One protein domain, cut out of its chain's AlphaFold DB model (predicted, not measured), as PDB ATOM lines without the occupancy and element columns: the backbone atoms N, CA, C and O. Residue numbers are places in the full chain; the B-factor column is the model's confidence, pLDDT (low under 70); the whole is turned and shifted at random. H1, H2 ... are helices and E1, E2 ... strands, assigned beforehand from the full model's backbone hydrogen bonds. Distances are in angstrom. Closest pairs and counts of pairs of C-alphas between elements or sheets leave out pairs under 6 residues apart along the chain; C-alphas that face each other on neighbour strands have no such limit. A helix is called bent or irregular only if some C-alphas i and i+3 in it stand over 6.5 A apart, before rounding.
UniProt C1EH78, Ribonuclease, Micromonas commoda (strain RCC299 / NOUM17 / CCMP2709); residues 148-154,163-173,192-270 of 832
ATOM      1  N   GLN A 148     173.328 156.582 154.430       83.62
ATOM      2  CA  GLN A 148     172.476 157.567 153.745       83.62
ATOM      3  C   GLN A 148     171.046 157.075 153.449       83.62
ATOM      4  O   GLN A 148     170.264 157.799 152.829       83.62
ATOM      5  N   ARG A 149     170.674 155.841 153.820       81.00
ATOM      6  CA  ARG A 149     169.308 155.356 153.580       81.00
ATOM      7  C   ARG A 149     168.335 156.061 154.530       81.00
ATOM      8  O   ARG A 149     168.621 156.137 155.721       81.00
ATOM      9  N   PRO A 150     167.171 156.527 154.039       82.69
ATOM     10  CA  PRO A 150     166.152 157.077 154.919       82.69
ATOM     11  C   PRO A 150     165.687 156.003 155.918       82.69
ATOM     12  O   PRO A 150     165.705 154.812 155.576       82.69
ATOM     13  N   PRO A 151     165.245 156.406 157.125       83.50
ATOM     14  CA  PRO A 151     164.702 155.476 158.106       83.50
ATOM     15  C   PRO A 151     163.528 154.689 157.517       83.50
ATOM     16  O   PRO A 151     162.799 155.167 156.645       83.50
ATOM     17  N   ILE A 152     163.330 153.467 158.004       84.06
ATOM     18  CA  ILE A 152     162.188 152.630 157.645       84.06
ATOM     19  C   ILE A 152     160.923 153.312 158.168       84.06
ATOM     20  O   ILE A 152     160.696 153.371 159.376       84.06
ATOM     21  N   ILE A 153     160.095 153.816 157.253       83.25
ATOM     22  CA  ILE A 153     158.779 154.385 157.558       83.25
ATOM     23  C   ILE A 153     157.722 153.286 157.348       83.25
ATOM     24  O   ILE A 153     157.604 152.785 156.225       83.25
ATOM     25  N   PRO A 154     156.938 152.906 158.378       83.56
ATOM     26  CA  PRO A 154     155.824 151.966 158.235       83.56
ATOM     27  C   PRO A 154     154.748 152.530 157.297       83.56
ATOM     28  O   PRO A 154     154.005 153.445 157.656       83.56
ATOM     29  N   VAL A 163     153.920 148.216 164.868       88.81
ATOM     30  CA  VAL A 163     154.625 149.237 165.661       88.81
ATOM     31  C   VAL A 163     153.824 149.663 166.892       88.81
ATOM     32  O   VAL A 163     154.395 149.739 167.975       88.81
ATOM     33  N   ALA A 164     152.516 149.896 166.761       88.62
ATOM     34  CA  ALA A 164     151.662 150.240 167.899       88.62
ATOM     35  C   ALA A 164     151.662 149.126 168.964       88.62
ATOM     36  O   ALA A 164     151.911 149.398 170.137       88.62
ATOM     37  N   ASN A 165     151.485 147.870 168.544       90.12
ATOM     38  CA  ASN A 165     151.511 146.711 169.438       90.12
ATOM     39  C   ASN A 165     152.885 146.512 170.099       90.12
ATOM     40  O   ASN A 165     152.945 146.147 171.268       90.12
ATOM     41  N   LEU A 166     153.983 146.764 169.377       90.25
ATOM     42  CA  LEU A 166     155.343 146.723 169.926       90.25
ATOM     43  C   LEU A 166     155.527 147.763 171.040       90.25
ATOM     44  O   LEU A 166     156.022 147.417 172.107       90.25
ATOM     45  N   LEU A 167     155.122 149.015 170.803       88.25
ATOM     46  CA  LEU A 167     155.235 150.090 171.794       88.25
ATOM     47  C   LEU A 167     154.430 149.770 173.061       88.25
ATOM     48  O   LEU A 167     154.967 149.894 174.158       88.25
ATOM     49  N   ILE A 168     153.189 149.295 172.905       88.06
ATOM     50  CA  ILE A 168     152.330 148.871 174.021       88.06
ATOM     51  C   ILE A 168     152.985 147.717 174.793       88.06
ATOM     52  O   ILE A 168     153.217 147.851 175.989       88.06
ATOM     53  N   LYS A 169     153.375 146.627 174.113       89.12
ATOM     54  CA  LYS A 169     153.956 145.424 174.742       89.12
ATOM     55  C   LYS A 169     155.236 145.727 175.537       89.12
ATOM     56  O   LYS A 169     155.448 145.134 176.590       89.12
ATOM     57  N   VAL A 170     156.077 146.651 175.059       88.19
ATOM     58  CA  VAL A 170     157.299 147.072 175.770       88.19
ATOM     59  C   VAL A 170     156.978 148.004 176.942       88.19
ATOM     60  O   VAL A 170     157.518 147.804 178.026       88.19
ATOM     61  N   ALA A 171     156.081 148.982 176.767       84.88
ATOM     62  CA  ALA A 171     155.697 149.909 177.836       84.88
ATOM     63  C   ALA A 171     154.933 149.215 178.980       84.88
ATOM     64  O   ALA A 171     155.194 149.497 180.148       84.88
ATOM     65  N   GLU A 172     154.035 148.274 178.666       85.62
ATOM     66  CA  GLU A 172     153.346 147.430 179.651       85.62
ATOM     67  C   GLU A 172     154.335 146.578 180.445       85.62
ATOM     68  O   GLU A 172     154.254 146.537 181.669       85.62
ATOM     69  N   TRP A 173     155.288 145.923 179.771       87.75
ATOM     70  CA  TRP A 173     156.320 145.132 180.443       87.75
ATOM     71  C   TRP A 173     157.172 146.006 181.369       87.75
ATOM     72  O   TRP A 173     157.295 145.659 182.540       87.75
ATOM     73  N   ASP A 192     162.644 138.324 181.189       86.25
ATOM     74  CA  ASP A 192     163.030 138.926 179.907       86.25
ATOM     75  C   ASP A 192     161.857 138.968 178.904       86.25
ATOM     76  O   ASP A 192     161.209 137.954 178.614       86.25
ATOM     77  N   LEU A 193     161.637 140.114 178.249       89.50
ATOM     78  CA  LEU A 193     160.615 140.221 177.208       89.50
ATOM     79  C   LEU A 193     161.111 139.635 175.879       89.50
ATOM     80  O   LEU A 193     161.750 140.314 175.070       89.50
ATOM     81  N   CYS A 194     160.734 138.387 175.604       90.00
ATOM     82  CA  CYS A 194     160.909 137.784 174.284       90.00
ATOM     83  C   CYS A 194     159.864 138.315 173.280       90.00
ATOM     84  O   CYS A 194     158.650 138.144 173.440       90.00
ATOM     85  N   LEU A 195     160.335 138.913 172.187       90.94
ATOM     86  CA  LEU A 195     159.510 139.332 171.055       90.94
ATOM     87  C   LEU A 195     159.343 138.201 170.030       90.94
ATOM     88  O   LEU A 195     160.221 137.359 169.837       90.94
ATOM     89  N   ASP A 196     158.202 138.198 169.348       88.50
ATOM     90  CA  ASP A 196     157.836 137.161 168.385       88.50
ATOM     91  C   ASP A 196     158.793 137.118 167.172       88.50
ATOM     92  O   ASP A 196     159.276 138.163 166.715       88.50
ATOM     93  N   PRO A 197     159.078 135.927 166.603       88.69
ATOM     94  CA  PRO A 197     160.004 135.792 165.484       88.69
ATOM     95  C   PRO A 197     159.475 136.511 164.236       88.69
ATOM     96  O   PRO A 197     158.464 136.137 163.640       88.69
ATOM     97  N   THR A 198     160.204 137.541 163.808       89.38
ATOM     98  CA  THR A 198     159.838 138.429 162.698       89.38
ATOM     99  C   THR A 198     160.728 138.233 161.469       89.38
ATOM    100  O   THR A 198     161.844 137.713 161.534       89.38
ATOM    101  N   ASN A 199     160.237 138.669 160.304       88.31
ATOM    102  CA  ASN A 199     161.064 138.746 159.099       88.31
ATOM    103  C   ASN A 199     162.125 139.862 159.228       88.31
ATOM    104  O   ASN A 199     162.005 140.757 160.063       88.31
ATOM    105  N   GLY A 200     163.156 139.840 158.377       85.44
ATOM    106  CA  GLY A 200     164.282 140.780 158.478       85.44
ATOM    107  C   GLY A 200     163.918 142.267 158.336       85.44
ATOM    108  O   GLY A 200     164.627 143.101 158.889       85.44
ATOM    109  N   PHE A 201     162.821 142.606 157.648       89.31
ATOM    110  CA  PHE A 201     162.326 143.985 157.551       89.31
ATOM    111  C   PHE A 201     161.706 144.437 158.876       89.31
ATOM    112  O   PHE A 201     162.117 145.457 159.425       89.31
ATOM    113  N   LEU A 202     160.778 143.645 159.422       88.75
ATOM    114  CA  LEU A 202     160.131 143.945 160.699       88.75
ATOM    115  C   LEU A 202     161.139 143.947 161.853       88.75
ATOM    116  O   LEU A 202     161.079 144.837 162.688       88.75
ATOM    117  N   ARG A 203     162.123 143.037 161.860       89.00
ATOM    118  CA  ARG A 203     163.179 143.019 162.884       89.00
ATOM    119  C   ARG A 203     164.070 144.268 162.838       89.00
ATOM    120  O   ARG A 203     164.420 144.800 163.885       89.00
ATOM    121  N   ALA A 204     164.417 144.754 161.642       87.19
ATOM    122  CA  ALA A 204     165.162 146.005 161.485       87.19
ATOM    123  C   ALA A 204     164.333 147.225 161.925       87.19
ATOM    124  O   ALA A 204     164.855 148.113 162.592       87.19
ATOM    125  N   LEU A 205     163.033 147.236 161.611       89.25
ATOM    126  CA  LEU A 205     162.093 148.250 162.089       89.25
ATOM    127  C   LEU A 205     161.958 148.224 163.623       89.25
ATOM    128  O   LEU A 205     161.984 149.281 164.242       89.25
ATOM    129  N   THR A 206     161.883 147.042 164.245       90.56
ATOM    130  CA  THR A 206     161.878 146.887 165.708       90.56
ATOM    131  C   THR A 206     163.131 147.493 166.334       90.56
ATOM    132  O   THR A 206     162.993 148.329 167.222       90.56
ATOM    133  N   TYR A 207     164.334 147.170 165.842       88.94
ATOM    134  CA  TYR A 207     165.568 147.799 166.337       88.94
ATOM    135  C   TYR A 207     165.564 149.324 166.160       88.94
ATOM    136  O   TYR A 207     165.840 150.035 167.116       88.94
ATOM    137  N   GLN A 208     165.140 149.841 165.002       88.44
ATOM    138  CA  GLN A 208     165.021 151.289 164.763       88.44
ATOM    139  C   GLN A 208     164.070 151.999 165.750       88.44
ATOM    140  O   GLN A 208     164.219 153.193 166.003       88.44
ATOM    141  N   ILE A 209     163.069 151.292 166.283       87.56
ATOM    142  CA  ILE A 209     162.114 151.833 167.261       87.56
ATOM    143  C   ILE A 209     162.665 151.731 168.686       87.56
ATOM    144  O   ILE A 209     162.542 152.692 169.439       87.56
ATOM    145  N   LEU A 210     163.286 150.600 169.042       86.94
ATOM    146  CA  LEU A 210     163.880 150.354 170.364       86.94
ATOM    147  C   LEU A 210     165.129 151.211 170.623       86.94
ATOM    148  O   LEU A 210     165.295 151.742 171.714       86.94
ATOM    149  N   GLU A 211     165.998 151.357 169.620       81.62
ATOM    150  CA  GLU A 211     167.244 152.141 169.684       81.62
ATOM    151  C   GLU A 211     167.041 153.618 169.289       81.62
ATOM    152  O   GLU A 211     168.002 154.384 169.262       81.62
ATOM    153  N   GLY A 212     165.805 153.997 168.944       78.00
ATOM    154  CA  GLY A 212     165.428 155.334 168.493       78.00
ATOM    155  C   GLY A 212     165.247 156.323 169.646       78.00
ATOM    156  O   GLY A 212     166.163 156.594 170.409       78.00
ATOM    157  N   ASP A 213     164.055 156.908 169.737       74.25
ATOM    158  CA  ASP A 213     163.696 157.890 170.768       74.25
ATOM    159  C   ASP A 213     163.202 157.170 172.044       74.25
ATOM    160  O   ASP A 213     162.110 156.588 172.008       74.25
ATOM    161  N   PRO A 214     163.960 157.200 173.164       70.12
ATOM    162  CA  PRO A 214     163.621 156.448 174.376       70.12
ATOM    163  C   PRO A 214     162.316 156.905 175.040       70.12
ATOM    164  O   PRO A 214     161.657 156.113 175.715       70.12
ATOM    165  N   SER A 215     161.889 158.153 174.804       67.69
ATOM    166  CA  SER A 215     160.668 158.711 175.404       67.69
ATOM    167  C   SER A 215     159.386 157.989 174.963       67.69
ATOM    168  O   SER A 215     158.348 158.089 175.619       67.69
ATOM    169  N   ARG A 216     159.464 157.192 173.887       75.50
ATOM    170  CA  ARG A 216     158.367 156.376 173.341       75.50
ATOM    171  C   ARG A 216     157.881 155.266 174.267       75.50
ATOM    172  O   ARG A 216     156.773 154.779 174.060       75.50
ATOM    173  N   PHE A 217     158.682 154.868 175.256       73.62
ATOM    174  CA  PHE A 217     158.392 153.731 176.139       73.62
ATOM    175  C   PHE A 217     157.905 154.135 177.540       73.62
ATOM    176  O   PHE A 217     157.807 153.292 178.425       73.62
ATOM    177  N   GLY A 218     157.553 155.408 177.749       55.78
ATOM    178  CA  GLY A 218     156.754 155.835 178.907       55.78
ATOM    179  C   GLY A 218     157.505 156.020 180.228       55.78
ATOM    180  O   GLY A 218     156.893 156.449 181.206       55.78
ATOM    181  N   GLY A 219     158.820 155.786 180.264       52.31
ATOM    182  CA  GLY A 219     159.660 156.227 181.376       52.31
ATOM    183  C   GLY A 219     159.488 157.729 181.632       52.31
ATOM    184  O   GLY A 219     159.324 158.515 180.697       52.31
ATOM    185  N   ASN A 220     159.504 158.117 182.912       47.25
ATOM    186  CA  ASN A 220     159.318 159.494 183.387       47.25
ATOM    187  C   ASN A 220     160.059 160.500 182.478       47.25
ATOM    188  O   ASN A 220     161.225 160.256 182.167       47.25
ATOM    189  N   LYS A 221     159.414 161.611 182.065       47.53
ATOM    190  CA  LYS A 221     159.804 162.510 180.933       47.53
ATOM    191  C   LYS A 221     161.184 163.212 181.025       47.53
ATOM    192  O   LYS A 221     161.441 164.160 180.291       47.53
ATOM    193  N   ALA A 222     162.045 162.767 181.933       48.72
ATOM    194  CA  ALA A 222     163.413 163.208 182.176       48.72
ATOM    195  C   ALA A 222     164.452 162.059 182.095       48.72
ATOM    196  O   ALA A 222     165.576 162.235 182.561       48.72
ATOM    197  N   ARG A 223     164.103 160.872 181.565       54.88
ATOM    198  CA  ARG A 223     165.074 159.790 181.294       54.88
ATOM    199  C   ARG A 223     165.652 159.898 179.880       54.88
ATOM    200  O   ARG A 223     164.906 159.930 178.905       54.88
ATOM    201  N   ASP A 224     166.982 159.888 179.796       60.41
ATOM    202  CA  ASP A 224     167.755 159.881 178.541       60.41
ATOM    203  C   ASP A 224     167.957 158.457 177.973       60.41
ATOM    204  O   ASP A 224     168.617 158.273 176.950       60.41
ATOM    205  N   ASP A 225     167.444 157.436 178.664       69.00
ATOM    206  CA  ASP A 225     167.718 156.018 178.430       69.00
ATOM    207  C   ASP A 225     166.424 155.174 178.361       69.00
ATOM    208  O   ASP A 225     165.411 155.542 178.959       69.00
ATOM    209  N   PRO A 226     166.430 154.045 177.622       74.31
ATOM    210  CA  PRO A 226     165.242 153.212 177.418       74.31
ATOM    211  C   PRO A 226     164.854 152.325 178.615       74.31
ATOM    212  O   PRO A 226     163.773 151.743 178.589       74.31
ATOM    213  N   GLY A 227     165.699 152.180 179.646       80.75
ATOM    214  CA  GLY A 227     165.458 151.262 180.773       80.75
ATOM    215  C   GLY A 227     165.582 149.759 180.459       80.75
ATOM    216  O   GLY A 227     165.171 148.926 181.267       80.75
ATOM    217  N   PHE A 228     166.115 149.392 179.288       86.94
ATOM    218  CA  PHE A 228     166.339 147.999 178.888       86.94
ATOM    219  C   PHE A 228     167.526 147.835 177.929       86.94
ATOM    220  O   PHE A 228     167.929 148.768 177.231       86.94
ATOM    221  N   ILE A 229     168.046 146.610 177.848       88.00
ATOM    222  CA  ILE A 229     169.039 146.159 176.865       88.00
ATOM    223  C   ILE A 229     168.340 145.263 175.836       88.00
ATOM    224  O   ILE A 229     167.671 144.304 176.206       88.00
ATOM    225  N   ALA A 230     168.507 145.556 174.542       89.56
ATOM    226  CA  ALA A 230     167.926 144.776 173.447       89.56
ATOM    227  C   ALA A 230     168.971 143.871 172.769       89.56
ATOM    228  O   ALA A 230     169.903 144.356 172.120       89.56
ATOM    229  N   SER A 231     168.783 142.554 172.842       89.19
ATOM    230  CA  SER A 231     169.647 141.548 172.206       89.19
ATOM    231  C   SER A 231     168.875 140.703 171.180       89.19
ATOM    232  O   SER A 231     167.648 140.734 171.136       89.19
ATOM    233  N   THR A 232     169.577 139.977 170.302       89.69
ATOM    234  CA  THR A 232     168.971 138.921 169.471       89.69
ATOM    235  C   THR A 232     169.521 137.581 169.940       89.69
ATOM    236  O   THR A 232     170.732 137.384 169.877       89.69
ATOM    237  N   SER A 233     168.642 136.661 170.336       85.56
ATOM    238  CA  SER A 233     168.987 135.265 170.637       85.56
ATOM    239  C   SER A 233     168.388 134.324 169.586       85.56
ATOM    240  O   SER A 233     167.351 134.611 168.975       85.56
ATOM    241  N   CYS A 234     169.067 133.198 169.366       85.06
ATOM    242  CA  CYS A 234     168.615 132.082 168.534       85.06
ATOM    243  C   CYS A 234     168.369 130.807 169.361       85.06
ATOM    244  O   CYS A 234     168.104 129.759 168.776       85.06
ATOM    245  N   ASP A 235     168.441 130.888 170.692       82.44
ATOM    246  CA  ASP A 235     168.522 129.749 171.622       82.44
ATOM    247  C   ASP A 235     167.137 129.149 171.939       82.44
ATOM    248  O   ASP A 235     166.845 128.684 173.038       82.44
ATOM    249  N   PHE A 236     166.259 129.168 170.937       83.50
ATOM    250  CA  PHE A 236     164.889 128.676 170.985       83.50
ATOM    251  C   PHE A 236     164.780 127.365 170.202       83.50
ATOM    252  O   PHE A 236     165.455 127.169 169.193       83.50
ATOM    253  N   ALA A 237     163.867 126.479 170.609       83.12
ATOM    254  CA  ALA A 237     163.704 125.149 170.007       83.12
ATOM    255  C   ALA A 237     163.354 125.148 168.498       83.12
ATOM    256  O   ALA A 237     163.494 124.121 167.838       83.12
ATOM    257  N   ASP A 238     162.904 126.278 167.939       86.06
ATOM    258  CA  ASP A 238     162.638 126.453 166.505       86.06
ATOM    259  C   ASP A 238     163.830 127.028 165.709       86.06
ATOM    260  O   ASP A 238     163.732 127.180 164.487       86.06
ATOM    261  N   GLY A 239     164.934 127.371 166.385       84.75
ATOM    262  CA  GLY A 239     166.128 128.001 165.816       84.75
ATOM    263  C   GLY A 239     165.885 129.382 165.200       84.75
ATOM    264  O   GLY A 239     166.700 129.848 164.398       84.75
ATOM    265  N   ARG A 240     164.747 130.034 165.488       85.88
ATOM    266  CA  ARG A 240     164.394 131.318 164.868       85.88
ATOM    267  C   ARG A 240     164.935 132.481 165.702       85.88
ATOM    268  O   ARG A 240     164.659 132.531 166.896       85.88
ATOM    269  N   PRO A 241     165.628 133.458 165.086       88.38
ATOM    270  CA  PRO A 241     166.128 134.629 165.799       88.38
ATOM    271  C   PRO A 241     164.977 135.489 166.329       88.38
ATOM    272  O   PRO A 241     164.123 135.937 165.552       88.38
ATOM    273  N   ARG A 242     164.997 135.762 167.634       90.44
ATOM    274  CA  ARG A 242     164.040 136.618 168.348       90.44
ATOM    275  C   ARG A 242     164.788 137.746 169.046       90.44
ATOM    276  O   ARG A 242     165.947 137.579 169.419       90.44
ATOM    277  N   ILE A 243     164.131 138.893 169.197       91.94
ATOM    278  CA  ILE A 243     164.663 139.990 170.012       91.94
ATOM    279  C   ILE A 243     164.239 139.738 171.458       91.94
ATOM    280  O   ILE A 243     163.070 139.448 171.702       91.94
ATOM    281  N   VAL A 244     165.184 139.850 172.383       91.81
ATOM    282  CA  VAL A 244     164.973 139.708 173.826       91.81
ATOM    283  C   VAL A 244     165.331 141.038 174.479       91.81
ATOM    284  O   VAL A 244     166.392 141.593 174.177       91.81
ATOM    285  N   LEU A 245     164.434 141.572 175.311       90.94
ATOM    286  CA  LEU A 245     164.687 142.776 176.103       90.94
ATOM    287  C   LEU A 245     164.856 142.396 177.573       90.94
ATOM    288  O   LEU A 245     163.952 141.795 178.148       90.94
ATOM    289  N   SER A 246     165.970 142.811 178.167       89.75
ATOM    290  CA  SER A 246     166.259 142.646 179.597       89.75
ATOM    291  C   SER A 246     166.175 144.000 180.285       89.75
ATOM    292  O   SER A 246     166.720 144.977 179.760       89.75
ATOM    293  N   ARG A 247     165.491 144.095 181.432       86.81
ATOM    294  CA  ARG A 247     165.446 145.340 182.216       86.81
ATOM    295  C   ARG A 247     166.856 145.718 182.664       86.81
ATOM    296  O   ARG A 247     167.648 144.853 183.022       86.81
ATOM    297  N   ALA A 248     167.175 147.008 182.601       84.75
ATOM    298  CA  ALA A 248     168.500 147.511 182.942       84.75
ATOM    299  C   ALA A 248     168.430 148.970 183.402       84.75
ATOM    300  O   ALA A 248     167.718 149.791 182.820       84.75
ATOM    301  N   SER A 249     169.204 149.310 184.428       83.25
ATOM    302  CA  SER A 249     169.396 150.690 184.867       83.25
ATOM    303  C   SER A 249     170.143 151.527 183.821       83.25
ATOM    304  O   SER A 249     170.832 151.007 182.941       83.25
ATOM    305  N   ARG A 250     170.073 152.859 183.952       80.38
ATOM    306  CA  ARG A 250     170.799 153.808 183.090       80.38
ATOM    307  C   ARG A 250     172.299 153.495 182.989       80.38
ATOM    308  O   ARG A 250     172.881 153.630 181.914       80.38
ATOM    309  N   GLU A 251     172.918 153.095 184.100       82.38
ATOM    310  CA  GLU A 251     174.345 152.764 184.168       82.38
ATOM    311  C   GLU A 251     174.656 151.437 183.463       82.38
ATOM    312  O   GLU A 251     175.610 151.361 182.688       82.38
ATOM    313  N   GLU A 252     173.811 150.418 183.633       84.75
ATOM    314  CA  GLU A 252     173.940 149.129 182.943       84.75
ATOM    315  C   GLU A 252     173.716 149.261 181.430       84.75
ATOM    316  O   GLU A 252     174.492 148.710 180.649       84.75
ATOM    317  N   VAL A 253     172.725 150.049 180.991       83.69
ATOM    318  CA  VAL A 253     172.489 150.345 179.566       83.69
ATOM    319  C   VAL A 253     173.686 151.078 178.953       83.69
ATOM    320  O   VAL A 253     174.149 150.705 177.870       83.69
ATOM    321  N   ALA A 254     174.220 152.097 179.637       83.38
ATOM    322  CA  ALA A 254     175.395 152.836 179.176       83.38
ATOM    323  C   ALA A 254     176.641 151.937 179.099       83.38
ATOM    324  O   ALA A 254     177.345 151.944 178.086       83.38
ATOM    325  N   THR A 255     176.868 151.112 180.124       87.56
ATOM    326  CA  THR A 255     177.983 150.158 180.196       87.56
ATOM    327  C   THR A 255     177.876 149.095 179.107       87.56
ATOM    328  O   THR A 255     178.846 148.848 178.391       87.56
ATOM    329  N   HIS A 256     176.690 148.511 178.905       86.06
ATOM    330  CA  HIS A 256     176.451 147.526 177.853       86.06
ATOM    331  C   HIS A 256     176.650 148.125 176.456       86.06
ATOM    332  O   HIS A 256     177.311 147.506 175.622       86.06
ATOM    333  N   ARG A 257     176.138 149.339 176.190       83.81
ATOM    334  CA  ARG A 257     176.379 150.035 174.914       83.81
ATOM    335  C   ARG A 257     177.876 150.272 174.701       83.81
ATOM    336  O   ARG A 257     178.389 149.896 173.651       83.81
ATOM    337  N   ALA A 258     178.584 150.824 175.686       87.06
ATOM    338  CA  ALA A 258     180.016 151.100 175.574       87.06
ATOM    339  C   ALA A 258     180.845 149.819 175.357       87.06
ATOM    340  O   ALA A 258     181.746 149.807 174.515       87.06
ATOM    341  N   ALA A 259     180.508 148.728 176.053       88.75
ATOM    342  CA  ALA A 259     181.141 147.421 175.895       88.75
ATOM    343  C   ALA A 259     180.857 146.795 174.518       88.75
ATOM    344  O   ALA A 259     181.785 146.323 173.863       88.75
ATOM    345  N   LYS A 260     179.604 146.842 174.043       86.81
ATOM    346  CA  LYS A 260     179.206 146.374 172.704       86.81
ATOM    347  C   LYS A 260     179.939 147.148 171.613       86.81
ATOM    348  O   LYS A 260     180.570 146.539 170.756       86.81
ATOM    349  N   GLU A 261     179.940 148.477 171.684       85.75
ATOM    350  CA  GLU A 261     180.680 149.314 170.742       85.75
ATOM    351  C   GLU A 261     182.194 149.060 170.791       85.75
ATOM    352  O   GLU A 261     182.850 149.070 169.754       85.75
ATOM    353  N   ALA A 262     182.780 148.841 171.974       86.19
ATOM    354  CA  ALA A 262     184.196 148.505 172.099       86.19
ATOM    355  C   ALA A 262     184.512 147.129 171.489       86.19
ATOM    356  O   ALA A 262     185.526 146.989 170.804       86.19
ATOM    357  N   ALA A 263     183.635 146.140 171.679       86.62
ATOM    358  CA  ALA A 263     183.758 144.817 171.080       86.62
ATOM    359  C   ALA A 263     183.610 144.859 169.549       86.62
ATOM    360  O   ALA A 263     184.419 144.249 168.850       86.62
ATOM    361  N   ASP A 264     182.640 145.613 169.023       83.75
ATOM    362  CA  ASP A 264     182.463 145.807 167.581       83.75
ATOM    363  C   ASP A 264     183.651 146.580 166.976       83.75
ATOM    364  O   ASP A 264     184.236 146.106 166.004       83.75
ATOM    365  N   ARG A 265     184.128 147.667 167.609       83.00
ATOM    366  CA  ARG A 265     185.360 148.379 167.198       83.00
ATOM    367  C   ARG A 265     186.589 147.464 167.188       83.00
ATOM    368  O   ARG A 265     187.339 147.473 166.214       83.00
ATOM    369  N   LYS A 266     186.795 146.649 168.233       84.81
ATOM    370  CA  LYS A 266     187.908 145.683 168.301       84.81
ATOM    371  C   LYS A 266     187.801 144.645 167.183       84.81
ATOM    372  O   LYS A 266     188.776 144.362 166.495       84.81
ATOM    373  N   LYS A 267     186.608 144.091 166.972       83.81
ATOM    374  CA  LYS A 267     186.322 143.114 165.916       83.81
ATOM    375  C   LYS A 267     186.534 143.694 164.520       83.81
ATOM    376  O   LYS A 267     187.027 142.979 163.652       83.81
ATOM    377  N   ASP A 268     186.180 144.957 164.302       80.38
ATOM    378  CA  ASP A 268     186.403 145.656 163.039       80.38
ATOM    379  C   ASP A 268     187.889 145.927 162.797       80.38
ATOM    380  O   ASP A 268     188.379 145.610 161.715       80.38
ATOM    381  N   GLN A 269     188.624 146.374 163.818       82.38
ATOM    382  CA  GLN A 269     190.082 146.513 163.768       82.38
ATOM    383  C   GLN A 269     190.760 145.180 163.404       82.38
ATOM    384  O   GLN A 269     191.604 145.131 162.511       82.38
ATOM    385  N   MET A 270     190.346 144.064 164.015       86.38
ATOM    386  CA  MET A 270     190.914 142.740 163.724       86.38
ATOM    387  C   MET A 270     190.653 142.242 162.287       86.38
ATOM    388  O   MET A 270     191.381 141.366 161.822       86.38
TER     389      MET A 270
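Overview. This is residues 148 to 154, 163 to 173 and 192 to 270 of the 832 residues of the protein "Ribonuclease" of Micromonas commoda (strain RCC299 / NOUM17 / CCMP2709) (UniProt C1EH78). A hairpin of two strands, E1 and E2, forms the middle, with H2 near it and H1 and H3 meeting farther out; long H4 starts beside E1, and its residues 258 to 270 stick out as a free arm. The 97 printed residues hold, in chain order, H1, H2, H3, E1, E2 and H4, a mixed class of helices and strands, and the sheet, order E1 - E2, is antiparallel. The whole is compact, with a radius of gyration of the C-alphas of 14.4 A and spans of 40 by 36 by 33 A.

Along the chain. Begin at residues 148 to 154, which hold no named element. Find C-alpha 163 at (154.625, 149.237, 165.661); from there H1 runs to residue 173, 15.4 A. H2 is residues 200 to 210, 15.3 A, and H3 residues 214 to 217, neither bent nor irregular, but only just: C-alphas 214 and 217 are 6.2 A apart. E1 is residues 228 to 233, 15.4 A, and E2 residues 242 to 247, 16.4 A. H4, residues 250 to 270, runs 30.0 A to C-alpha 270 at (190.914, 142.740, 163.724).

Arrangement. In the hairpin E1 and E2, look for N 229 and O 246, 2.8 A apart, within hydrogen-bond range. Residues 193 to 194 pair antiparallel with residues 244 to 245 of E2. The closest C-alphas of H2 and E1 are those of Leu 210 and Ala 230, 7.5 A; of E1 and H4, those of Ile 229 and Val 253, 6.1 A. H1 and H2 are close but not clearly touching, Val 163 to Thr 206 being their closest C-alphas at 7.6 A. H1 and H3 touch, closest at the C-alphas of Ala 171 and Phe 217, 5.0 A. H1 and H4 are apart. Every O i to N i+4 pair is within hydrogen-bond range in H1, H2 and H4; H3 is too short for one.

Size, cuts and confidence. The C-alphas farthest apart are those of Glu 172 and Met 270, 41.1 A. Residues 155 to 162 and 174 to 191 are not printed; C-alphas 154 and 163 stand 8.0 A apart across the first cut, 173 and 192 9.2 A across the second. Of the links printed whole, none is long. The model's confidence is low, under 70, at residue 215 and residues 218 to 225.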